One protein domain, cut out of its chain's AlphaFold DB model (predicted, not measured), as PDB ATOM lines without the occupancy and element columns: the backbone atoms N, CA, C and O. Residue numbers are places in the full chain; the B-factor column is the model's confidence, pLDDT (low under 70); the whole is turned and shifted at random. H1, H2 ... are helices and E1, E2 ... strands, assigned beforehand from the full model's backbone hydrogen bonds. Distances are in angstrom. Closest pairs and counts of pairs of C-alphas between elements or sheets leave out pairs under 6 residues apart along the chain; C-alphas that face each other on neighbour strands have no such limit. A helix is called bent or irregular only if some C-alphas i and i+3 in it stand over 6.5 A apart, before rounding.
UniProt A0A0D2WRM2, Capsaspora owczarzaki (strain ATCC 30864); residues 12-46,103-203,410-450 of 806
ATOM      1  N   PRO A  12     248.214 101.265 127.429       45.81
ATOM      2  CA  PRO A  12     249.603 100.913 127.192       45.81
ATOM      3  C   PRO A  12     250.519 102.147 127.194       45.81
ATOM      4  O   PRO A  12     250.057 103.241 126.861       45.81
ATOM      5  N   PRO A  13     251.814 101.983 127.533       48.81
ATOM      6  CA  PRO A  13     252.775 103.082 127.555       48.81
ATOM      7  C   PRO A  13     252.667 103.944 126.295       48.81
ATOM      8  O   PRO A  13     252.494 103.400 125.205       48.81
ATOM      9  N   GLU A  14     252.824 105.267 126.417       44.62
ATOM     10  CA  GLU A  14     252.770 106.207 125.279       44.62
ATOM     11  C   GLU A  14     253.649 105.761 124.092       44.62
ATOM     12  O   GLU A  14     253.310 106.008 122.938       44.62
ATOM     13  N   THR A  15     254.725 105.017 124.362       46.94
ATOM     14  CA  THR A  15     255.616 104.395 123.371       46.94
ATOM     15  C   THR A  15     254.988 103.276 122.533       46.94
ATOM     16  O   THR A  15     255.345 103.163 121.368       46.94
ATOM     17  N   LEU A  16     254.056 102.466 123.058       48.38
ATOM     18  CA  LEU A  16     253.315 101.467 122.258       48.38
ATOM     19  C   LEU A  16     252.267 102.152 121.359       48.38
ATOM     20  O   LEU A  16     251.939 101.682 120.270       48.38
ATOM     21  N   MET A  17     251.752 103.286 121.838       51.53
ATOM     22  CA  MET A  17     250.640 104.021 121.238       51.53
ATOM     23  C   MET A  17     251.083 105.018 120.168       51.53
ATOM     24  O   MET A  17     250.298 105.344 119.279       51.53
ATOM     25  N   ALA A  18     252.343 105.464 120.213       48.00
ATOM     26  CA  ALA A  18     252.912 106.389 119.239       48.00
ATOM     27  C   ALA A  18     252.905 105.847 117.793       48.00
ATOM     28  O   ALA A  18     252.882 106.634 116.848       48.00
ATOM     29  N   GLU A  19     252.853 104.522 117.617       55.28
ATOM     30  CA  GLU A  19     253.035 103.849 116.325       55.28
ATOM     31  C   GLU A  19     251.742 103.502 115.558       55.28
ATOM     32  O   GLU A  19     251.834 103.119 114.394       55.28
ATOM     33  N   ILE A  20     250.532 103.683 116.121       56.03
ATOM     34  CA  ILE A  20     249.259 103.479 115.368       56.03
ATOM     35  C   ILE A  20     249.251 104.310 114.071       56.03
ATOM     36  O   ILE A  20     248.694 103.931 113.047       56.03
ATOM     37  N   ALA A  21     249.964 105.426 114.106       51.75
ATOM     38  CA  ALA A  21     250.324 106.292 113.004       51.75
ATOM     39  C   ALA A  21     250.815 105.595 111.713       51.75
ATOM     40  O   ALA A  21     250.390 105.958 110.616       51.75
ATOM     41  N   SER A  22     251.714 104.611 111.824       53.06
ATOM     42  CA  SER A  22     252.299 103.902 110.672       53.06
ATOM     43  C   SER A  22     251.441 102.727 110.201       53.06
ATOM     44  O   SER A  22     251.831 101.984 109.298       53.06
ATOM     45  N   THR A  23     250.266 102.550 110.810       63.81
ATOM     46  CA  THR A  23     249.433 101.379 110.589       63.81
ATOM     47  C   THR A  23     248.633 101.478 109.298       63.81
ATOM     48  O   THR A  23     247.773 102.346 109.133       63.81
ATOM     49  N   ARG A  24     248.851 100.510 108.406       63.97
ATOM     50  CA  ARG A  24     248.001 100.291 107.225       63.97
ATOM     51  C   ARG A  24     246.676  99.610 107.561       63.97
ATOM     52  O   ARG A  24     245.678  99.866 106.890       63.97
ATOM     53  N   LEU A  25     246.673  98.760 108.588       74.31
ATOM     54  CA  LEU A  25     245.555  97.877 108.883       74.31
ATOM     55  C   LEU A  25     245.179  97.852 110.356       74.31
ATOM     56  O   LEU A  25     245.996  97.530 111.221       74.31
ATOM     57  N   LEU A  26     243.909  98.143 110.616       84.06
ATOM     58  CA  LEU A  26     243.356  98.218 111.955       84.06
ATOM     59  C   LEU A  26     242.059  97.408 112.019       84.06
ATOM     60  O   LEU A  26     241.142  97.591 111.220       84.06
ATOM     61  N   ALA A  27     241.980  96.503 112.986       89.31
ATOM     62  CA  ALA A  27     240.845  95.622 113.185       89.31
ATOM     63  C   ALA A  27     240.258  95.784 114.588       89.31
ATOM     64  O   ALA A  27     240.987  95.843 115.578       89.31
ATOM     65  N   ILE A  28     238.930  95.847 114.677       91.38
ATOM     66  CA  ILE A  28     238.204  96.110 115.921       91.38
ATOM     67  C   ILE A  28     237.146  95.025 116.147       91.38
ATOM     68  O   ILE A  28     236.263  94.833 115.319       91.38
ATOM     69  N   ASP A  29     237.180  94.347 117.291       92.75
ATOM     70  CA  ASP A  29     236.069  93.529 117.792       92.75
ATOM     71  C   ASP A  29     235.316  94.298 118.881       92.75
ATOM     72  O   ASP A  29     235.845  94.542 119.969       92.75
ATOM     73  N   ILE A  30     234.068  94.673 118.599       91.44
ATOM     74  CA  ILE A  30     233.228  95.435 119.523       91.44
ATOM     75  C   ILE A  30     232.228  94.486 120.182       91.44
ATOM     76  O   ILE A  30     231.116  94.264 119.700       91.44
ATOM     77  N   GLY A  31     232.620  93.951 121.337       85.94
ATOM     78  CA  GLY A  31     231.757  93.129 122.176       85.94
ATOM     79  C   GLY A  31     230.829  93.960 123.067       85.94
ATOM     80  O   GLY A  31     230.966  95.177 123.202       85.94
ATOM     81  N   GLY A  32     229.899  93.283 123.749       79.81
ATOM     82  CA  GLY A  32     228.957  93.936 124.670       79.81
ATOM     83  C   GLY A  32     229.628  94.648 125.853       79.81
ATOM     84  O   GLY A  32     229.163  95.705 126.270       79.81
ATOM     85  N   SER A  33     230.733  94.097 126.362       77.25
ATOM     86  CA  SER A  33     231.459  94.635 127.527       77.25
ATOM     87  C   SER A  33     232.842  95.195 127.189       77.25
ATOM     88  O   SER A  33     233.303  96.110 127.867       77.25
ATOM     89  N   LEU A  34     233.502  94.660 126.157       84.00
ATOM     90  CA  LEU A  34     234.865  95.030 125.773       84.00
ATOM     91  C   LEU A  34     234.996  95.262 124.266       84.00
ATOM     92  O   LEU A  34     234.516  94.452 123.467       84.00
ATOM     93  N   VAL A  35     235.741  96.305 123.919       87.31
ATOM     94  CA  VAL A  35     236.306  96.570 122.594       87.31
ATOM     95  C   VAL A  35     237.718  96.008 122.578       87.31
ATOM     96  O   VAL A  35     238.484  96.268 123.507       87.31
ATOM     97  N   LYS A  36     238.081  95.256 121.543       88.38
ATOM     98  CA  LYS A  36     239.453  94.793 121.331       88.38
ATOM     99  C   LYS A  36     239.950  95.297 119.994       88.38
ATOM    100  O   LYS A  36     239.235  95.224 119.001       88.38
ATOM    101  N   LEU A  37     241.162  95.812 120.003       86.06
ATOM    102  CA  LEU A  37     241.828  96.440 118.885       86.06
ATOM    103  C   LEU A  37     243.073  95.623 118.552       86.06
ATOM    104  O   LEU A  37     243.872  95.320 119.440       86.06
ATOM    105  N   VAL A  38     243.218  95.290 117.277       86.81
ATOM    106  CA  VAL A  38     244.404  94.655 116.709       86.81
ATOM    107  C   VAL A  38     244.902  95.532 115.572       86.81
ATOM    108  O   VAL A  38     244.120  95.923 114.707       86.81
ATOM    109  N   TYR A  39     246.181  95.888 115.588       81.50
ATOM    110  CA  TYR A  39     246.739  96.816 114.608       81.50
ATOM    111  C   TYR A  39     248.203  96.505 114.308       81.50
ATOM    112  O   TYR A  39     248.898  95.886 115.113       81.50
ATOM    113  N   LEU A  40     248.643  96.906 113.120       79.62
ATOM    114  CA  LEU A  40     249.890  96.456 112.516       79.62
ATOM    115  C   LEU A  40     250.863  97.620 112.315       79.62
ATOM    116  O   LEU A  40     250.556  98.526 111.550       79.62
ATOM    117  N   THR A  41     252.048  97.584 112.924       75.94
ATOM    118  CA  THR A  41     253.086  98.615 112.734       75.94
ATOM    119  C   THR A  41     254.293  98.045 111.998       75.94
ATOM    120  O   THR A  41     254.624  96.868 112.138       75.94
ATOM    121  N   HIS A  42     254.965  98.862 111.189       69.19
ATOM    122  CA  HIS A  42     256.274  98.495 110.649       69.19
ATOM    123  C   HIS A  42     257.346  98.761 111.705       69.19
ATOM    124  O   HIS A  42     257.368  99.846 112.291       69.19
ATOM    125  N   ARG A  43     258.253  97.804 111.931       60.59
ATOM    126  CA  ARG A  43     259.427  98.050 112.771       60.59
ATOM    127  C   ARG A  43     260.261  99.166 112.130       60.59
ATOM    128  O   ARG A  43     260.543  99.081 110.931       60.59
ATOM    129  N   PRO A  44     260.666 100.196 112.889       44.84
ATOM    130  CA  PRO A  44     261.500 101.252 112.346       44.84
ATOM    131  C   PRO A  44     262.820 100.653 111.854       44.84
ATOM    132  O   PRO A  44     263.586 100.078 112.625       44.84
ATOM    133  N   THR A  45     263.102 100.794 110.559       37.16
ATOM    134  CA  THR A  45     264.461 100.635 110.047       37.16
ATOM    135  C   THR A  45     265.261 101.793 110.618       37.16
ATOM    136  O   THR A  45     265.038 102.939 110.228       37.16
ATOM    137  N   THR A  46     266.164 101.530 111.560       32.12
ATOM    138  CA  THR A  46     267.141 102.531 111.988       32.12
ATOM    139  C   THR A  46     268.003 102.880 110.779       32.12
ATOM    140  O   THR A  46     268.967 102.185 110.463       32.12
ATOM    141  N   ALA A 103     262.168  95.133 106.870       45.25
ATOM    142  CA  ALA A 103     261.179  95.763 107.730       45.25
ATOM    143  C   ALA A 103     260.182  94.703 108.227       45.25
ATOM    144  O   ALA A 103     259.255  94.327 107.516       45.25
ATOM    145  N   GLY A 104     260.411  94.177 109.431       63.72
ATOM    146  CA  GLY A 104     259.503  93.231 110.061       63.72
ATOM    147  C   GLY A 104     258.242  93.961 110.495       63.72
ATOM    148  O   GLY A 104     258.312  95.094 110.974       63.72
ATOM    149  N   THR A 105     257.088  93.333 110.320       77.06
ATOM    150  CA  THR A 105     255.826  93.910 110.777       77.06
ATOM    151  C   THR A 105     255.479  93.405 112.174       77.06
ATOM    152  O   THR A 105     255.882  92.312 112.568       77.06
ATOM    153  N   ARG A 106     254.753  94.205 112.950       83.06
ATOM    154  CA  ARG A 106     254.408  93.930 114.342       83.06
ATOM    155  C   ARG A 106     252.914  94.064 114.559       83.06
ATOM    156  O   ARG A 106     252.336  95.098 114.244       83.06
ATOM    157  N   LEU A 107     252.304  93.036 115.132       84.19
ATOM    158  CA  LEU A 107     250.900  93.003 115.501       84.19
ATOM    159  C   LEU A 107     250.744  93.329 116.986       84.19
ATOM    160  O   LEU A 107     251.335  92.675 117.846       84.19
ATOM    161  N   HIS A 108     249.926  94.330 117.279       84.06
ATOM    162  CA  HIS A 108     249.668  94.822 118.627       84.06
ATOM    163  C   HIS A 108     248.238  94.526 119.053       84.06
ATOM    164  O   HIS A 108     247.326  94.510 118.226       84.06
ATOM    165  N   PHE A 109     248.040  94.350 120.359       83.50
ATOM    166  CA  PHE A 109     246.768  93.945 120.947       83.50
ATOM    167  C   PHE A 109     246.385  94.882 122.096       83.50
ATOM    168  O   PHE A 109     247.101  94.975 123.093       83.50
ATOM    169  N   ILE A 110     245.241  95.561 121.980       80.31
ATOM    170  CA  ILE A 110     244.736  96.510 122.986       80.31
ATOM    171  C   ILE A 110     243.269  96.213 123.302       80.31
ATOM    172  O   ILE A 110     242.496  95.833 122.426       80.31
ATOM    173  N   LYS A 111     242.851  96.442 124.549       81.56
ATOM    174  CA  LYS A 111     241.446  96.377 124.970       81.56
ATOM    175  C   LYS A 111     240.952  97.695 125.568       81.56
ATOM    176  O   LYS A 111     241.710  98.419 126.204       81.56
ATOM    177  N   PHE A 112     239.651  97.935 125.454       80.38
ATOM    178  CA  PHE A 112     238.923  98.996 126.147       80.38
ATOM    179  C   PHE A 112     237.595  98.448 126.673       80.38
ATOM    180  O   PHE A 112     237.024  97.522 126.097       80.38
ATOM    181  N   GLU A 113     237.052  99.029 127.740       80.88
ATOM    182  CA  GLU A 113     235.659  98.756 128.105       80.88
ATOM    183  C   GLU A 113     234.711  99.419 127.100       80.88
ATOM    184  O   GLU A 113     234.854 100.603 126.793       80.88
ATOM    185  N   THR A 114     233.694  98.693 126.622       84.12
ATOM    186  CA  THR A 114     232.752  99.190 125.596       84.12
ATOM    187  C   THR A 114     232.005 100.446 126.035       84.12
ATOM    188  O   THR A 114     231.648 101.275 125.202       84.12
ATOM    189  N   LYS A 115     231.812 100.651 127.345       82.56
ATOM    190  CA  LYS A 115     231.215 101.888 127.877       82.56
ATOM    191  C   LYS A 115     232.037 103.148 127.557       82.56
ATOM    192  O   LYS A 115     231.485 104.240 127.575       82.56
ATOM    193  N   TYR A 116     233.323 102.993 127.231       85.31
ATOM    194  CA  TYR A 116     234.237 104.062 126.823       85.31
ATOM    195  C   TYR A 116     234.534 104.051 125.315       85.31
ATOM    196  O   TYR A 116     235.569 104.566 124.894       85.31
ATOM    197  N   ILE A 117     233.641 103.486 124.491       85.38
ATOM    198  CA  ILE A 117     233.828 103.401 123.034       85.38
ATOM    199  C   ILE A 117     234.168 104.758 122.407       85.38
ATOM    200  O   ILE A 117     235.063 104.827 121.577       85.38
ATOM    201  N   GLU A 118     233.548 105.853 122.849       85.88
ATOM    202  CA  GLU A 118     233.847 107.180 122.303       85.88
ATOM    203  C   GLU A 118     235.301 107.603 122.523       85.88
ATOM    204  O   GLU A 118     235.934 108.087 121.589       85.88
ATOM    205  N   ARG A 119     235.857 107.340 123.714       82.62
ATOM    206  CA  ARG A 119     237.274 107.598 124.009       82.62
ATOM    207  C   ARG A 119     238.193 106.711 123.175       82.62
ATOM    208  O   ARG A 119     239.251 107.163 122.762       82.62
ATOM    209  N   CYS A 120     237.796 105.464 122.914       82.62
ATOM    210  CA  CYS A 120     238.533 104.571 122.018       82.62
ATOM    211  C   CYS A 120     238.576 105.133 120.586       82.62
ATOM    212  O   CYS A 120     239.633 105.150 119.961       82.62
ATOM    213  N   ILE A 121     237.454 105.660 120.088       84.50
ATOM    214  CA  ILE A 121     237.375 106.281 118.759       84.50
ATOM    215  C   ILE A 121     238.224 107.554 118.692       84.50
ATOM    216  O   ILE A 121     238.982 107.729 117.743       84.50
ATOM    217  N   GLU A 122     238.129 108.422 119.700       81.62
ATOM    218  CA  GLU A 122     238.959 109.630 119.807       81.62
ATOM    219  C   GLU A 122     240.444 109.276 119.853       81.62
ATOM    220  O   GLU A 122     241.235 109.853 119.119       81.62
ATOM    221  N   PHE A 123     240.806 108.251 120.620       76.88
ATOM    222  CA  PHE A 123     242.165 107.737 120.684       76.88
ATOM    223  C   PHE A 123     242.683 107.259 119.316       76.88
ATOM    224  O   PHE A 123     243.799 107.608 118.927       76.88
ATOM    225  N   ILE A 124     241.886 106.489 118.566       78.94
ATOM    226  CA  ILE A 124     242.258 106.048 117.210       78.94
ATOM    227  C   ILE A 124     242.420 107.270 116.299       78.94
ATOM    228  O   ILE A 124     243.439 107.404 115.621       78.94
ATOM    229  N   ARG A 125     241.450 108.190 116.322       78.44
ATOM    230  CA  ARG A 125     241.456 109.413 115.513       78.44
ATOM    231  C   ARG A 125     242.697 110.261 115.772       78.44
ATOM    232  O   ARG A 125     243.364 110.658 114.824       78.44
ATOM    233  N   ASP A 126     243.008 110.541 117.032       73.12
ATOM    234  CA  ASP A 126     244.084 111.457 117.403       73.12
ATOM    235  C   ASP A 126     245.455 110.892 116.989       73.12
ATOM    236  O   ASP A 126     246.304 111.637 116.496       73.12
ATOM    237  N   ASN A 127     245.650 109.570 117.074       71.12
ATOM    238  CA  ASN A 127     246.872 108.924 116.586       71.12
ATOM    239  C   ASN A 127     246.953 108.868 115.050       71.12
ATOM    240  O   ASN A 127     248.035 109.076 114.495       71.12
ATOM    241  N   LEU A 128     245.833 108.650 114.348       68.31
ATOM    242  CA  LEU A 128     245.788 108.737 112.882       68.31
ATOM    243  C   LEU A 128     246.070 110.172 112.388       68.31
ATOM    244  O   LEU A 128     246.810 110.360 111.423       68.31
ATOM    245  N   LEU A 129     245.526 111.192 113.062       64.56
ATOM    246  CA  LEU A 129     245.708 112.605 112.709       64.56
ATOM    247  C   LEU A 129     247.121 113.118 113.010       64.56
ATOM    248  O   LEU A 129     247.723 113.744 112.135       64.56
ATOM    249  N   ARG A 130     247.670 112.835 114.204       61.53
ATOM    250  CA  ARG A 130     249.049 113.218 114.568       61.53
ATOM    251  C   ARG A 130     250.051 112.674 113.549       61.53
ATOM    252  O   ARG A 130     250.916 113.402 113.079       61.53
ATOM    253  N   SER A 131     249.859 111.427 113.123       60.97
ATOM    254  CA  SER A 131     250.674 110.790 112.087       60.97
ATOM    255  C   SER A 131     250.663 111.507 110.747       60.97
ATOM    256  O   SER A 131     251.699 111.627 110.095       60.97
ATOM    257  N   LYS A 132     249.477 111.929 110.295       62.94
ATOM    258  CA  LYS A 132     249.334 112.635 109.024       62.94
ATOM    259  C   LYS A 132     250.126 113.943 109.064       62.94
ATOM    260  O   LYS A 132     250.881 114.217 108.141       62.94
ATOM    261  N   GLN A 133     250.025 114.680 110.171       61.88
ATOM    262  CA  GLN A 133     250.761 115.929 110.390       61.88
ATOM    263  C   GLN A 133     252.281 115.713 110.464       61.88
ATOM    264  O   GLN A 133     253.033 116.457 109.841       61.88
ATOM    265  N   GLU A 134     252.747 114.681 111.178       61.09
ATOM    266  CA  GLU A 134     254.173 114.324 111.255       61.09
ATOM    267  C   GLU A 134     254.739 113.906 109.889       61.09
ATOM    268  O   GLU A 134     255.848 114.304 109.538       61.09
ATOM    269  N   ARG A 135     253.972 113.161 109.079       60.78
ATOM    270  CA  ARG A 135     254.356 112.775 107.708       60.78
ATOM    271  C   ARG A 135     254.396 113.962 106.754       60.78
ATOM    272  O   ARG A 135     255.338 114.076 105.980       60.78
ATOM    273  N   GLU A 136     253.410 114.855 106.822       64.31
ATOM    274  CA  GLU A 136     253.402 116.105 106.054       64.31
ATOM    275  C   GLU A 136     254.600 116.992 106.436       64.31
ATOM    276  O   GLU A 136     255.257 117.550 105.557       64.31
ATOM    277  N   ALA A 137     254.951 117.055 107.725       62.66
ATOM    278  CA  ALA A 137     256.136 117.764 108.205       62.66
ATOM    279  C   ALA A 137     257.452 117.105 107.746       62.66
ATOM    280  O   ALA A 137     258.368 117.807 107.317       62.66
ATOM    281  N   ALA A 138     257.550 115.771 107.783       60.16
ATOM    282  CA  ALA A 138     258.719 115.027 107.310       60.16
ATOM    283  C   ALA A 138     258.903 115.139 105.786       60.16
ATOM    284  O   ALA A 138     260.019 115.365 105.318       60.16
ATOM    285  N   ALA A 139     257.815 115.063 105.013       60.19
ATOM    286  CA  ALA A 139     257.828 115.287 103.568       60.19
ATOM    287  C   ALA A 139     258.239 116.729 103.224       60.19
ATOM    288  O   ALA A 139     259.037 116.939 102.311       60.19
ATOM    289  N   ALA A 140     257.769 117.717 103.993       63.28
ATOM    290  CA  ALA A 140     258.186 119.111 103.847       63.28
ATOM    291  C   ALA A 140     259.672 119.334 104.199       63.28
ATOM    292  O   ALA A 140     260.316 120.200 103.610       63.28
ATOM    293  N   ALA A 141     260.228 118.548 105.128       61.59
ATOM    294  CA  ALA A 141     261.634 118.616 105.526       61.59
ATOM    295  C   ALA A 141     262.590 117.869 104.573       61.59
ATOM    296  O   ALA A 141     263.778 118.185 104.541       61.59
ATOM    297  N   ALA A 142     262.100 116.894 103.797       58.62
ATOM    298  CA  ALA A 142     262.935 116.002 102.990       58.62
ATOM    299  C   ALA A 142     263.575 116.658 101.750       58.62
ATOM    300  O   ALA A 142     264.558 116.120 101.248       58.62
ATOM    301  N   GLY A 143     263.062 117.797 101.261       50.84
ATOM    302  CA  GLY A 143     263.687 118.642 100.222       50.84
ATOM    303  C   GLY A 143     263.927 118.017  98.832       50.84
ATOM    304  O   GLY A 143     264.270 118.745  97.905       50.84
ATOM    305  N   ASP A 144     263.736 116.706  98.679       55.53
ATOM    306  CA  ASP A 144     264.044 115.899  97.496       55.53
ATOM    307  C   ASP A 144     262.752 115.330  96.883       55.53
ATOM    308  O   ASP A 144     261.944 114.702  97.575       55.53
ATOM    309  N   GLY A 145     262.534 115.590  95.591       53.12
ATOM    310  CA  GLY A 145     261.249 115.397  94.905       53.12
ATOM    311  C   GLY A 145     260.775 113.943  94.837       53.12
ATOM    312  O   GLY A 145     259.574 113.702  94.938       53.12
ATOM    313  N   ASP A 146     261.699 112.981  94.752       52.50
ATOM    314  CA  ASP A 146     261.365 111.552  94.668       52.50
ATOM    315  C   ASP A 146     261.071 110.934  96.045       52.50
ATOM    316  O   ASP A 146     260.135 110.147  96.186       52.50
ATOM    317  N   LYS A 147     261.781 111.353  97.103       47.94
ATOM    318  CA  LYS A 147     261.470 110.936  98.484       47.94
ATOM    319  C   LYS A 147     260.176 111.565  98.980       47.94
ATOM    320  O   LYS A 147     259.367 110.886  99.603       47.94
ATOM    321  N   ALA A 148     259.948 112.843  98.677       46.91
ATOM    322  CA  ALA A 148     258.671 113.491  98.953       46.91
ATOM    323  C   ALA A 148     257.520 112.759  98.241       46.91
ATOM    324  O   ALA A 148     256.489 112.527  98.863       46.91
ATOM    325  N   ALA A 149     257.713 112.323  96.990       47.09
ATOM    326  CA  ALA A 149     256.727 111.534  96.256       47.09
ATOM    327  C   ALA A 149     256.460 110.157  96.889       47.09
ATOM    328  O   ALA A 149     255.305 109.756  96.942       47.09
ATOM    329  N   GLU A 150     257.466 109.462  97.429       47.78
ATOM    330  CA  GLU A 150     257.287 108.193  98.157       47.78
ATOM    331  C   GLU A 150     256.506 108.379  99.475       47.78
ATOM    332  O   GLU A 150     255.542 107.654  99.739       47.78
ATOM    333  N   TYR A 151     256.833 109.412 100.265       46.53
ATOM    334  CA  TYR A 151     256.073 109.774 101.472       46.53
ATOM    335  C   TYR A 151     254.632 110.214 101.152       46.53
ATOM    336  O   TYR A 151     253.709 109.897 101.908       46.53
ATOM    337  N   ILE A 152     254.421 110.903 100.025       47.53
ATOM    338  CA  ILE A 152     253.095 111.300  99.527       47.53
ATOM    339  C   ILE A 152     252.314 110.077  99.004       47.53
ATOM    340  O   ILE A 152     251.138 109.933  99.324       47.53
ATOM    341  N   HIS A 153     252.950 109.135  98.303       43.41
ATOM    342  CA  HIS A 153     252.290 107.928  97.791       43.41
ATOM    343  C   HIS A 153     251.818 106.981  98.907       43.41
ATOM    344  O   HIS A 153     250.754 106.372  98.793       43.41
ATOM    345  N   VAL A 154     252.582 106.865 100.000       44.25
ATOM    346  CA  VAL A 154     252.172 106.116 101.205       44.25
ATOM    347  C   VAL A 154     251.102 106.884 102.001       44.25
ATOM    348  O   VAL A 154     250.247 106.269 102.636       44.25
ATOM    349  N   SER A 155     251.112 108.220 101.948       42.88
ATOM    350  CA  SER A 155     250.090 109.112 102.527       42.88
ATOM    351  C   SER A 155     248.724 109.011 101.823       42.88
ATOM    352  O   SER A 155     247.687 109.143 102.474       42.88
ATOM    353  N   GLU A 156     248.698 108.709 100.522       41.00
ATOM    354  CA  GLU A 156     247.461 108.572  99.732       41.00
ATOM    355  C   GLU A 156     246.723 107.234  99.920       41.00
ATOM    356  O   GLU A 156     245.574 107.096  99.488       41.00
ATOM    357  N   GLN A 157     247.330 106.239 100.572       50.81
ATOM    358  CA  GLN A 157     246.675 104.953 100.819       50.81
ATOM    359  C   GLN A 157     245.832 104.992 102.099       50.81
ATOM    360  O   GLN A 157     246.339 105.192 103.201       50.81
ATOM    361  N   ALA A 158     244.523 104.783 101.946       56.81
ATOM    362  CA  ALA A 158     243.567 104.826 103.046       56.81
ATOM    363  C   ALA A 158     243.811 103.700 104.067       56.81
ATOM    364  O   ALA A 158     243.889 102.529 103.693       56.81
ATOM    365  N   THR A 159     243.860 104.043 105.359       67.69
ATOM    366  CA  THR A 159     243.814 103.063 106.453       67.69
ATOM    367  C   THR A 159     242.544 102.224 106.324       67.69
ATOM    368  O   THR A 159     241.433 102.760 106.337       67.69
ATOM    369  N   VAL A 160     242.701 100.904 106.215       72.38
ATOM    370  CA  VAL A 160     241.570  99.974 106.165       72.38
ATOM    371  C   VAL A 160     241.180  99.621 107.594       72.38
ATOM    372  O   VAL A 160     241.965  99.017 108.327       72.38
ATOM    373  N   ILE A 161     239.963 100.001 107.987       84.06
ATOM    374  CA  ILE A 161     239.392  99.636 109.284       84.06
ATOM    375  C   ILE A 161     238.350  98.546 109.079       84.06
ATOM    376  O   ILE A 161     237.359  98.760 108.382       84.06
ATOM    377  N   THR A 162     238.554  97.396 109.718       89.06
ATOM    378  CA  THR A 162     237.567  96.309 109.739       89.06
ATOM    379  C   THR A 162     237.013  96.129 111.143       89.06
ATOM    380  O   THR A 162     237.768  96.004 112.103       89.06
ATOM    381  N   ALA A 163     235.692  96.108 111.276       92.38
ATOM    382  CA  ALA A 163     234.994  95.936 112.539       92.38
ATOM    383  C   ALA A 163     234.149  94.654 112.537       92.38
ATOM    384  O   ALA A 163     233.455  94.349 111.567       92.38
ATOM    385  N   THR A 164     234.176  93.928 113.650       94.06
ATOM    386  CA  THR A 164     233.373  92.726 113.897       94.06
ATOM    387  C   THR A 164     232.713  92.777 115.281       94.06
ATOM    388  O   THR A 164     232.884  93.736 116.043       94.06
ATOM    389  N   GLY A 165     231.924  91.753 115.599       90.69
ATOM    390  CA  GLY A 165     231.143  91.650 116.826       90.69
ATOM    391  C   GLY A 165     229.819  92.413 116.760       90.69
ATOM    392  O   GLY A 165     229.623  93.325 115.952       90.69
ATOM    393  N   GLY A 166     228.877  92.064 117.640       86.00
ATOM    394  CA  GLY A 166     227.555  92.707 117.680       86.00
ATOM    395  C   GLY A 166     227.586  94.241 117.813       86.00
ATOM    396  O   GLY A 166     226.701  94.927 117.300       86.00
ATOM    397  N   GLY A 167     228.614  94.808 118.449       86.94
ATOM    398  CA  GLY A 167     228.786  96.254 118.565       86.94
ATOM    399  C   GLY A 167     229.202  96.943 117.263       86.94
ATOM    400  O   GLY A 167     228.892  98.123 117.104       86.94
ATOM    401  N   ALA A 168     229.799  96.232 116.301       88.31
ATOM    402  CA  ALA A 168     230.087  96.795 114.984       88.31
ATOM    403  C   ALA A 168     228.800  97.236 114.275       88.31
ATOM    404  O   ALA A 168     228.791  98.265 113.618       88.31
ATOM    405  N   TYR A 169     227.677  96.537 114.472       86.12
ATOM    406  CA  TYR A 169     226.383  96.978 113.938       86.12
ATOM    407  C   TYR A 169     225.863  98.250 114.610       86.12
ATOM    408  O   TYR A 169     225.236  99.074 113.956       86.12
ATOM    409  N   LYS A 170     226.102  98.395 115.917       88.75
ATOM    410  CA  LYS A 170     225.568  99.497 116.723       88.75
ATOM    411  C   LYS A 170     226.346 100.801 116.538       88.75
ATOM    412  O   LYS A 170     225.741 101.865 116.599       88.75
ATOM    413  N   TYR A 171     227.668 100.720 116.389       89.44
ATOM    414  CA  TYR A 171     228.560 101.884 116.446       89.44
ATOM    415  C   TYR A 171     229.230 102.227 115.109       89.44
ATOM    416  O   TYR A 171     230.075 103.117 115.088       89.44
ATOM    417  N   ILE A 172     228.881 101.556 114.004       88.56
ATOM    418  CA  ILE A 172     229.526 101.812 112.706       88.56
ATOM    419  C   ILE A 172     229.371 103.254 112.236       88.56
ATOM    420  O   ILE A 172     230.375 103.869 111.900       88.56
ATOM    421  N   ASP A 173     228.165 103.820 112.302       88.81
ATOM    422  CA  ASP A 173     227.926 105.194 111.844       88.81
ATOM    423  C   ASP A 173     228.782 106.192 112.644       88.81
ATOM    424  O   ASP A 173     229.397 107.088 112.078       88.81
ATOM    425  N   MET A 174     228.910 105.974 113.960       88.88
ATOM    426  CA  MET A 174     229.758 106.786 114.839       88.88
ATOM    427  C   MET A 174     231.249 106.636 114.512       88.88
ATOM    428  O   MET A 174     231.986 107.619 114.575       88.88
ATOM    429  N   LEU A 175     231.704 105.419 114.201       86.50
ATOM    430  CA  LEU A 175     233.084 105.171 113.787       86.50
ATOM    431  C   LEU A 175     233.390 105.901 112.481       86.50
ATOM    432  O   LEU A 175     234.385 106.616 112.416       86.50
ATOM    433  N   GLU A 176     232.532 105.756 111.471       87.69
ATOM    434  CA  GLU A 176     232.723 106.394 110.166       87.69
ATOM    435  C   GLU A 176     232.668 107.924 110.270       87.69
ATOM    436  O   GLU A 176     233.533 108.608 109.723       87.69
ATOM    437  N   GLU A 177     231.715 108.468 111.034       86.69
ATOM    438  CA  GLU A 177     231.571 109.911 111.251       86.69
ATOM    439  C   GLU A 177     232.780 110.510 111.985       86.69
ATOM    440  O   GLU A 177     233.356 111.500 111.530       86.69
ATOM    441  N   LYS A 178     233.190 109.922 113.119       84.94
ATOM    442  CA  LYS A 178     234.262 110.488 113.955       84.94
ATOM    443  C   LYS A 178     235.665 110.228 113.396       84.94
ATOM    444  O   LYS A 178     236.548 111.056 113.624       84.94
ATOM    445  N   LEU A 179     235.899 109.099 112.719       81.38
ATOM    446  CA  LEU A 179     237.205 108.777 112.124       81.38
ATOM    447  C   LEU A 179     237.368 109.370 110.720       81.38
ATOM    448  O   LEU A 179     238.497 109.550 110.269       81.38
ATOM    449  N   GLY A 180     236.265 109.669 110.026       76.62
ATOM    450  CA  GLY A 180     236.290 110.175 108.654       76.62
ATOM    451  C   GLY A 180     236.774 109.147 107.627       76.62
ATOM    452  O   GLY A 180     237.192 109.526 106.535       76.62
ATOM    453  N   VAL A 181     236.742 107.853 107.968       78.25
ATOM    454  CA  VAL A 181     237.129 106.739 107.090       78.25
ATOM    455  C   VAL A 181     236.021 105.694 107.043       78.25
ATOM    456  O   VAL A 181     235.269 105.527 107.999       78.25
ATOM    457  N   LYS A 182     235.936 104.969 105.928       80.81
ATOM    458  CA  LYS A 182     234.976 103.874 105.769       80.81
ATOM    459  C   LYS A 182     235.378 102.682 106.636       80.81
ATOM    460  O   LYS A 182     236.545 102.289 106.634       80.81
ATOM    461  N   VAL A 183     234.405 102.070 107.305       86.06
ATOM    462  CA  VAL A 183     234.620 100.888 108.146       86.06
ATOM    463  C   VAL A 183     233.973  99.668 107.496       86.06
ATOM    464  O   VAL A 183     232.779  99.635 107.205       86.06
ATOM    465  N   TYR A 184     234.765  98.626 107.269       87.88
ATOM    466  CA  TYR A 184     234.285  97.366 106.710       87.88
ATOM    467  C   TYR A 184     233.749  96.470 107.818       87.88
ATOM    468  O   TYR A 184     234.420  96.227 108.814       87.88
ATOM    469  N   ARG A 185     232.533  95.950 107.650       90.38
ATOM    470  CA  ARG A 185     231.965  94.983 108.596       90.38
ATOM    471  C   ARG A 185     232.352  93.572 108.205       90.38
ATOM    472  O   ARG A 185     232.166  93.187 107.052       90.38
ATOM    473  N   ALA A 186     232.804  92.803 109.182       91.19
ATOM    474  CA  ALA A 186     233.025  91.374 109.056       91.19
ATOM    475  C   ALA A 186     232.096  90.606 110.005       91.19
ATOM    476  O   ALA A 186     231.721  91.113 111.065       91.19
ATOM    477  N   ASP A 187     231.698  89.397 109.606       92.25
ATOM    478  CA  ASP A 187     230.868  88.531 110.442       92.25
ATOM    479  C   ASP A 187     231.628  88.078 111.702       92.25
ATOM    480  O   ASP A 187     232.833  87.821 111.664       92.25
ATOM    481  N   GLU A 188     230.923  88.009 112.833       90.00
ATOM    482  CA  GLU A 188     231.520  87.684 114.134       90.00
ATOM    483  C   GLU A 188     232.053  86.252 114.180       90.00
ATOM    484  O   GLU A 188     233.144  86.023 114.704       90.00
ATOM    485  N   MET A 189     231.314  85.291 113.621       90.75
ATOM    486  CA  MET A 189     231.708  83.885 113.645       90.75
ATOM    487  C   MET A 189     232.828  83.616 112.642       90.75
ATOM    488  O   MET A 189     233.802  82.960 113.009       90.75
ATOM    489  N   ASP A 190     232.752  84.183 111.435       92.56
ATOM    490  CA  ASP A 190     233.837  84.090 110.448       92.56
ATOM    491  C   ASP A 190     235.159  84.611 111.021       92.56
ATOM    492  O   ASP A 190     236.200  83.966 110.891       92.56
ATOM    493  N   CYS A 191     235.127  85.778 111.670       93.38
ATOM    494  CA  CYS A 191     236.303  86.346 112.316       93.38
ATOM    495  C   CYS A 191     236.787  85.464 113.470       93.38
ATOM    496  O   CYS A 191     237.971  85.164 113.567       93.38
ATOM    497  N   LEU A 192     235.885  85.003 114.331       93.44
ATOM    498  CA  LEU A 192     236.247  84.149 115.454       93.44
ATOM    499  C   LEU A 192     236.997  82.879 115.004       93.44
ATOM    500  O   LEU A 192     238.026  82.546 115.591       93.44
ATOM    501  N   ILE A 193     236.512  82.201 113.957       93.94
ATOM    502  CA  ILE A 193     237.153  80.992 113.420       93.94
ATOM    503  C   ILE A 193     238.469  81.327 112.717       93.94
ATOM    504  O   ILE A 193     239.485  80.702 113.017       93.94
ATOM    505  N   ALA A 194     238.486  82.349 111.856       92.56
ATOM    506  CA  ALA A 194     239.701  82.764 111.155       92.56
ATOM    507  C   ALA A 194     240.820  83.174 112.126       92.56
ATOM    508  O   ALA A 194     241.976  82.803 111.932       92.56
ATOM    509  N   GLY A 195     240.483  83.903 113.195       92.81
ATOM    510  CA  GLY A 195     241.438  84.294 114.225       92.81
ATOM    511  C   GLY A 195     241.942  83.108 115.043       92.81
ATOM    512  O   GLY A 195     243.133  83.038 115.333       92.81
ATOM    513  N   CYS A 196     241.070  82.146 115.368       93.75
ATOM    514  CA  CYS A 196     241.487  80.919 116.045       93.75
ATOM    515  C   CYS A 196     242.457  80.106 115.179       93.75
ATOM    516  O   CYS A 196     243.529  79.746 115.651       93.75
ATOM    517  N   ASN A 197     242.124  79.860 113.910       92.00
ATOM    518  CA  ASN A 197     242.982  79.086 113.012       92.00
ATOM    519  C   ASN A 197     244.314  79.793 112.739       92.00
ATOM    520  O   ASN A 197     245.355  79.144 112.729       92.00
ATOM    521  N   PHE A 198     244.306  81.124 112.593       90.94
ATOM    522  CA  PHE A 198     245.536  81.908 112.481       90.94
ATOM    523  C   PHE A 198     246.476  81.640 113.657       90.94
ATOM    524  O   PHE A 198     247.639  81.304 113.452       90.94
ATOM    525  N   LEU A 199     245.967  81.733 114.884       90.06
ATOM    526  CA  LEU A 199     246.762  81.497 116.083       90.06
ATOM    527  C   LEU A 199     247.264  80.047 116.167       90.06
ATOM    528  O   LEU A 199     248.443  79.832 116.421       90.06
ATOM    529  N   LEU A 200     246.402  79.065 115.879       89.31
ATOM    530  CA  LEU A 200     246.757  77.640 115.896       89.31
ATOM    531  C   LEU A 200     247.836  77.283 114.865       89.31
ATOM    532  O   LEU A 200     248.651  76.404 115.122       89.31
ATOM    533  N   HIS A 201     247.840  77.934 113.701       85.75
ATOM    534  CA  HIS A 201     248.751  77.590 112.609       85.75
ATOM    535  C   HIS A 201     250.005  78.459 112.538       85.75
ATOM    536  O   HIS A 201     251.011  78.007 111.991       85.75
ATOM    537  N   LYS A 202     249.950  79.708 113.013       87.19
ATOM    538  CA  LYS A 202     251.006  80.702 112.766       87.19
ATOM    539  C   LYS A 202     251.773  81.141 114.004       87.19
ATOM    540  O   LYS A 202     252.865  81.688 113.836       87.19
ATOM    541  N   VAL A 203     251.242  80.893 115.202       87.56
ATOM    542  CA  VAL A 203     251.852  81.313 116.469       87.56
ATOM    543  C   VAL A 203     252.310  80.078 117.259       87.56
ATOM    544  O   VAL A 203     251.504  79.185 117.520       87.56
ATOM    545  N   ILE A 410     241.577  89.537 115.651       91.56
ATOM    546  CA  ILE A 410     242.554  88.852 114.790       91.56
ATOM    547  C   ILE A 410     241.883  88.370 113.505       91.56
ATOM    548  O   ILE A 410     242.414  88.564 112.419       91.56
ATOM    549  N   GLY A 411     240.698  87.772 113.587       91.44
ATOM    550  CA  GLY A 411     239.978  87.339 112.398       91.44
ATOM    551  C   GLY A 411     239.569  88.484 111.489       91.44
ATOM    552  O   GLY A 411     239.643  88.357 110.273       91.44
ATOM    553  N   ALA A 412     239.151  89.615 112.060       90.81
ATOM    554  CA  ALA A 412     238.904  90.833 111.297       90.81
ATOM    555  C   ALA A 412     240.196  91.327 110.624       90.81
ATOM    556  O   ALA A 412     240.159  91.662 109.446       90.81
ATOM    557  N   PHE A 413     241.333  91.275 111.324       87.94
ATOM    558  CA  PHE A 413     242.661  91.589 110.784       87.94
ATOM    559  C   PHE A 413     243.043  90.672 109.604       87.94
ATOM    560  O   PHE A 413     243.325  91.160 108.516       87.94
ATOM    561  N   VAL A 414     242.950  89.349 109.769       85.75
ATOM    562  CA  VAL A 414     243.307  88.334 108.752       85.75
ATOM    563  C   VAL A 414     242.410  88.379 107.505       85.75
ATOM    564  O   VAL A 414     242.758  87.847 106.446       85.75
ATOM    565  N   ARG A 415     241.221  88.972 107.625       80.81
ATOM    566  CA  ARG A 415     240.253  89.105 106.529       80.81
ATOM    567  C   ARG A 415     240.280  90.473 105.854       80.81
ATOM    568  O   ARG A 415     239.667  90.613 104.802       80.81
ATOM    569  N   ALA A 416     240.923  91.463 106.465       74.44
ATOM    570  CA  ALA A 416     240.906  92.843 106.004       74.44
ATOM    571  C   ALA A 416     241.860  93.116 104.830       74.44
ATOM    572  O   ALA A 416     241.692  94.137 104.168       74.44
ATOM    573  N   ASP A 417     242.843  92.246 104.571       61.94
ATOM    574  CA  ASP A 417     243.856  92.494 103.546       61.94
ATOM    575  C   ASP A 417     244.345  91.221 102.849       61.94
ATOM    576  O   ASP A 417     244.721  90.245 103.497       61.94
ATOM    577  N   ASP A 418     244.338  91.272 101.515       51.34
ATOM    578  CA  ASP A 418     244.945  90.281 100.618       51.34
ATOM    579  C   ASP A 418     246.404  90.660 100.252       51.34
ATOM    580  O   ASP A 418     247.116  89.849  99.660       51.34
ATOM    581  N   ALA A 419     246.862  91.885 100.561       42.09
ATOM    582  CA  ALA A 419     248.166  92.429 100.162       42.09
ATOM    583  C   ALA A 419     249.306  92.110 101.146       42.09
ATOM    584  O   ALA A 419     250.432  91.869 100.708       42.09
ATOM    585  N   VAL A 420     249.043  92.066 102.455       52.00
ATOM    586  CA  VAL A 420     249.931  91.411 103.424       52.00
ATOM    587  C   VAL A 420     249.454  89.973 103.554       52.00
ATOM    588  O   VAL A 420     248.442  89.713 104.200       52.00
ATOM    589  N   ASP A 421     250.164  89.020 102.945       62.91
ATOM    590  CA  ASP A 421     249.808  87.606 103.074       62.91
ATOM    591  C   ASP A 421     250.183  87.080 104.472       62.91
ATOM    592  O   ASP A 421     251.107  86.289 104.668       62.91
ATOM    593  N   VAL A 422     249.445  87.549 105.481       65.25
ATOM    594  CA  VAL A 422     249.516  87.138 106.888       65.25
ATOM    595  C   VAL A 422     249.261  85.638 107.054       65.25
ATOM    596  O   VAL A 422     249.576  85.078 108.100       65.25
ATOM    597  N   ARG A 423     248.714  84.979 106.019       64.81
ATOM    598  CA  ARG A 423     248.504  83.529 105.951       64.81
ATOM    599  C   ARG A 423     249.726  82.786 105.409       64.81
ATOM    600  O   ARG A 423     249.829  81.582 105.638       64.81
ATOM    601  N   ARG A 424     250.665  83.457 104.737       73.19
ATOM    602  CA  ARG A 424     251.938  82.863 104.301       73.19
ATOM    603  C   ARG A 424     253.038  82.957 105.340       73.19
ATOM    604  O   ARG A 424     253.887  82.089 105.347       73.19
ATOM    605  N   VAL A 425     253.030  83.942 106.224       82.38
ATOM    606  CA  VAL A 425     254.110  84.128 107.211       82.38
ATOM    607  C   VAL A 425     253.779  83.538 108.580       82.38
ATOM    608  O   VAL A 425     252.607  83.438 108.953       82.38
ATOM    609  N   SER A 426     254.812  83.182 109.341       89.19
ATOM    610  CA  SER A 426     254.684  82.813 110.757       89.19
ATOM    611  C   SER A 426     254.963  84.011 111.671       89.19
ATOM    612  O   SER A 426     255.509  85.028 111.232       89.19
ATOM    613  N   TRP A 427     254.578  83.900 112.941       89.00
ATOM    614  CA  TRP A 427     254.666  84.980 113.923       89.00
ATOM    615  C   TRP A 427     255.264  84.482 115.234       89.00
ATOM    616  O   TRP A 427     254.993  83.355 115.640       89.00
ATOM    617  N   ASP A 428     256.037  85.334 115.900       87.12
ATOM    618  CA  ASP A 428     256.660  85.058 117.192       87.12
ATOM    619  C   ASP A 428     256.238  86.089 118.222       87.12
ATOM    620  O   ASP A 428     256.070  87.266 117.921       87.12
ATOM    621  N   GLU A 429     256.085  85.667 119.466       85.31
ATOM    622  CA  GLU A 429     255.766  86.603 120.531       85.31
ATOM    623  C   GLU A 429     256.998  87.385 120.981       85.31
ATOM    624  O   GLU A 429     258.085  86.833 121.174       85.31
ATOM    625  N   ASN A 430     256.807  88.686 121.189       84.69
ATOM    626  CA  ASN A 430     257.838  89.569 121.706       84.69
ATOM    627  C   ASN A 430     257.694  89.747 123.218       84.69
ATOM    628  O   ASN A 430     256.879  90.531 123.711       84.69
ATOM    629  N   PHE A 431     258.547  89.054 123.960       81.75
ATOM    630  CA  PHE A 431     258.585  89.124 125.413       81.75
ATOM    631  C   PHE A 431     259.284  90.382 125.933       81.75
ATOM    632  O   PHE A 431     259.057  90.776 127.077       81.75
ATOM    633  N   ALA A 432     260.097  91.054 125.112       74.19
ATOM    634  CA  ALA A 432     260.777  92.285 125.509       74.19
ATOM    635  C   ALA A 432     259.810  93.461 125.740       74.19
ATOM    636  O   ALA A 432     260.110  94.377 126.512       74.19
ATOM    637  N   LYS A 433     258.629  93.427 125.109       69.19
ATOM    638  CA  LYS A 433     257.547  94.413 125.283       69.19
ATOM    639  C   LYS A 433     256.502  94.013 126.329       69.19
ATOM    640  O   LYS A 433     255.576  94.780 126.584       69.19
ATOM    641  N   TYR A 434     256.649  92.849 126.955       65.44
ATOM    642  CA  TYR A 434     255.711  92.375 127.963       65.44
ATOM    643  C   TYR A 434     255.983  93.047 129.319       65.44
ATOM    644  O   TYR A 434     257.058  92.906 129.900       65.44
ATOM    645  N   ASN A 435     254.996  93.771 129.854       50.84
ATOM    646  CA  ASN A 435     255.084  94.366 131.189       50.84
ATOM    647  C   ASN A 435     254.474  93.418 132.230       50.84
ATOM    648  O   ASN A 435     253.260  93.216 132.256       50.84
ATOM    649  N   ILE A 436     255.299  92.889 133.139       48.19
ATOM    650  CA  ILE A 436     254.809  92.221 134.353       48.19
ATOM    651  C   ILE A 436     254.389  93.301 135.344       48.19
ATOM    652  O   ILE A 436     255.154  93.736 136.199       48.19
ATOM    653  N   LEU A 437     253.150  93.759 135.209       34.56
ATOM    654  CA  LEU A 437     252.446  94.455 136.274       34.56
ATOM    655  C   LEU A 437     251.218  93.608 136.607       34.56
ATOM    656  O   LEU A 437     250.184  93.676 135.952       34.56
ATOM    657  N   HIS A 438     251.409  92.723 137.588       37.47
ATOM    658  CA  HIS A 438     250.384  92.008 138.348       37.47
ATOM    659  C   HIS A 438     249.155  91.524 137.584       37.47
ATOM    660  O   HIS A 438     248.144  92.202 137.663       37.47
ATOM    661  N   ASN A 439     249.187  90.330 136.972       41.22
ATOM    662  CA  ASN A 439     248.007  89.493 136.648       41.22
ATOM    663  C   ASN A 439     246.789  90.175 135.982       41.22
ATOM    664  O   ASN A 439     245.749  89.553 135.783       41.22
ATOM    665  N   LYS A 440     246.924  91.429 135.575       41.75
ATOM    666  CA  LYS A 440     245.934  92.272 134.944       41.75
ATOM    667  C   LYS A 440     246.400  92.436 133.520       41.75
ATOM    668  O   LYS A 440     246.434  93.512 132.947       41.75
ATOM    669  N   SER A 441     246.514  91.262 132.901       41.56
ATOM    670  CA  SER A 441     245.816  91.039 131.658       41.56
ATOM    671  C   SER A 441     246.520  91.763 130.490       41.56
ATOM    672  O   SER A 441     246.243  92.916 130.157       41.56
ATOM    673  N   GLY A 442     247.470  91.040 129.888       45.69
ATOM    674  CA  GLY A 442     248.491  91.558 128.978       45.69
ATOM    675  C   GLY A 442     247.967  92.231 127.709       45.69
ATOM    676  O   GLY A 442     246.932  91.850 127.144       45.69
ATOM    677  N   ALA A 443     248.713  93.249 127.288       48.19
ATOM    678  CA  ALA A 443     248.849  93.632 125.892       48.19
ATOM    679  C   ALA A 443     249.954  92.744 125.305       48.19
ATOM    680  O   ALA A 443     251.067  92.708 125.832       48.19
ATOM    681  N   HIS A 444     249.608  91.984 124.273       73.50
ATOM    682  CA  HIS A 444     250.503  91.053 123.597       73.50
ATOM    683  C   HIS A 444     251.099  91.743 122.372       73.50
ATOM    684  O   HIS A 444     250.509  92.691 121.849       73.50
ATOM    685  N   VAL A 445     252.276  91.306 121.940       80.94
ATOM    686  CA  VAL A 445     252.911  91.788 120.714       80.94
ATOM    687  C   VAL A 445     253.421  90.570 119.964       80.94
ATOM    688  O   VAL A 445     254.177  89.778 120.526       80.94
ATOM    689  N   LEU A 446     253.006  90.433 118.708       86.81
ATOM    690  CA  LEU A 446     253.525  89.414 117.806       86.81
ATOM    691  C   LEU A 446     254.376  90.079 116.733       86.81
ATOM    692  O   LEU A 446     253.941  91.015 116.068       86.81
ATOM    693  N   ASP A 447     255.582  89.579 116.550       86.81
ATOM    694  CA  ASP A 447     256.481  89.976 115.489       86.81
ATOM    695  C   ASP A 447     256.398  88.996 114.328       86.81
ATOM    696  O   ASP A 447     256.427  87.779 114.497       86.81
ATOM    697  N   GLN A 448     256.293  89.549 113.129       86.81
ATOM    698  CA  GLN A 448     256.309  88.782 111.902       86.81
ATOM    699  C   GLN A 448     257.704  88.191 111.680       86.81
ATOM    700  O   GLN A 448     258.714  88.898 111.758       86.81
ATOM    701  N   THR A 449     257.754  86.905 111.353       86.81
ATOM    702  CA  THR A 449     258.982  86.244 110.894       86.81
ATOM    703  C   THR A 449     259.249  86.573 109.418       86.81
ATOM    704  O   THR A 449     258.348  86.984 108.688       86.81
ATOM    705  N   GLU A 450     260.486  86.405 108.939       82.44
ATOM    706  CA  GLU A 450     260.842  86.731 107.541       82.44
ATOM    707  C   GLU A 450     260.219  85.790 106.492       82.44
ATOM    708  O   GLU A 450     260.281  86.077 105.297       82.44
TER     709      GLU A 450
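What this domain is: This is residues 12 to 46, 103 to 203 and 410 to 450 of the 806 residues of a protein of Capsaspora owczarzaki (strain ATCC 30864) (UniProt A0A0D2WRM2). A strongly twisted sheet of seven strands runs through the middle, with helices H2 and H4 over one face and H5 and H6 over the other. H2, the longest helix, runs on past the sheet, and H3 folds back on its far part, making a helical arm at one end of the longest axis. The printed part has 177 residues, with six named helices and seven named strands in the order H1 E1 E2 E3 H2 H3 E4 H4 E5 H5 H6 E6 E7. The sheet's order is E5 E4 E1 E2 E3 E7 E6, mixed, and the class is mixed, helices and strands. The whole is compact, with a radius of gyration of the C-alphas of 16.5 A and spans of 48 by 37 by 35 A.

Where its parts are: H1 is residues 14 to 17, 5.1 A long, beginning at C-alpha 14 (252.770, 106.207, 125.279). E1 is residues 25 to 30, 16.5 A, and E2 is residues 34 to 42, 26.4 A. After the first cut, E3 is residues 105 to 113, 27.0 A. H2, residues 114 to 141, spans 40.2 A and ends at C-alpha 141 (261.634, 118.616, 105.526); it is irregular, with C-alphas 115 and 118 8.1 A apart. H3 is residues 145 to 155, 14.9 A, and E4 is residues 160 to 164, 13.4 A. H4, residues 166 to 179, spans 19.6 A and is irregular, with C-alphas 170 and 173 7.9 A apart. E5 is residues 183 to 185, 6.5 A, and H5 is residues 188 to 202, 20.7 A. After the second cut come H6, residues 410 to 416, 9.8 A; E6, residues 427 to 429, 6.9 A; and E7, residues 445 to 448, 9.9 A, ending at C-alpha 448 (256.309, 88.782, 111.902).

How they stand to each other: In the sheet, E5 and E6 are the edge strands. E5 and E4 are parallel, with N 184 and O 161 2.8 A apart, within hydrogen-bond range; E4 and E1 are parallel, with N 28 and O 162 at 2.8 A. The hairpin E1 and E2 is antiparallel, with N 27 and O 38 at 2.8 A. E2 and E3 are antiparallel, with N 37 and O 110 at 2.8 A, as are E3 and E7, with N 107 and O 446 at 2.8 A. The hairpin E6 and E7 is antiparallel, with N 447 and O 428 at 2.7 A. E4, H4, E5 form a strand-helix-strand unit, two parallel neighbour strands with a helix between, and E3, H2 H3, E4 form a split one, with E1 and E2 between its strands; both crossovers are right-handed. The helices on both faces give three layers. H2 has a height over the sheet of 12.2 A and runs along the strands; H4, at 8.3 A, lies over E4. H2 touches H4 with residues 121 to 125 alone, closest at the C-alphas of Arg 125 and Leu 179, 5.5 A. H2 and H3 form a helical hairpin, closest at the C-alphas of Ala 139 and Ala 148, 5.0 A; H3 is not on the sheet. On the opposite face, H6, at a height of 6.9 A, lies over E1, slantwise to the strands at 52 degrees on the local plane. H5 touches H6, about perpendicular at 76 degrees, with the C-alphas of Cys 191 and Gly 411 3.8 A apart. H1 only grazes the sheet, with residues 16 to 17. Every O i to N i+4 pair is within hydrogen-bond range in H3, H5 and H6, against 22 of 24 in H2 and 7 of 10 in H4; H1 is too short for such a pair.

The domain as a whole: The two C-alphas farthest apart are those of Gly 145 and Asn 439, 50.9 A. Residues 47 to 102 are not printed, with a gap of 10.0 A between C-alphas 46 and 103; residues 204 to 409 are not printed, with 12.1 A between C-alphas 203 and 410. The link from E6 to E7, residues 430 to 444, is long. Mean pLDDT of the printed part is 72.6, and 70 residues are under 70, among them residues 12 to 24, 128 to 159 and 433 to 443.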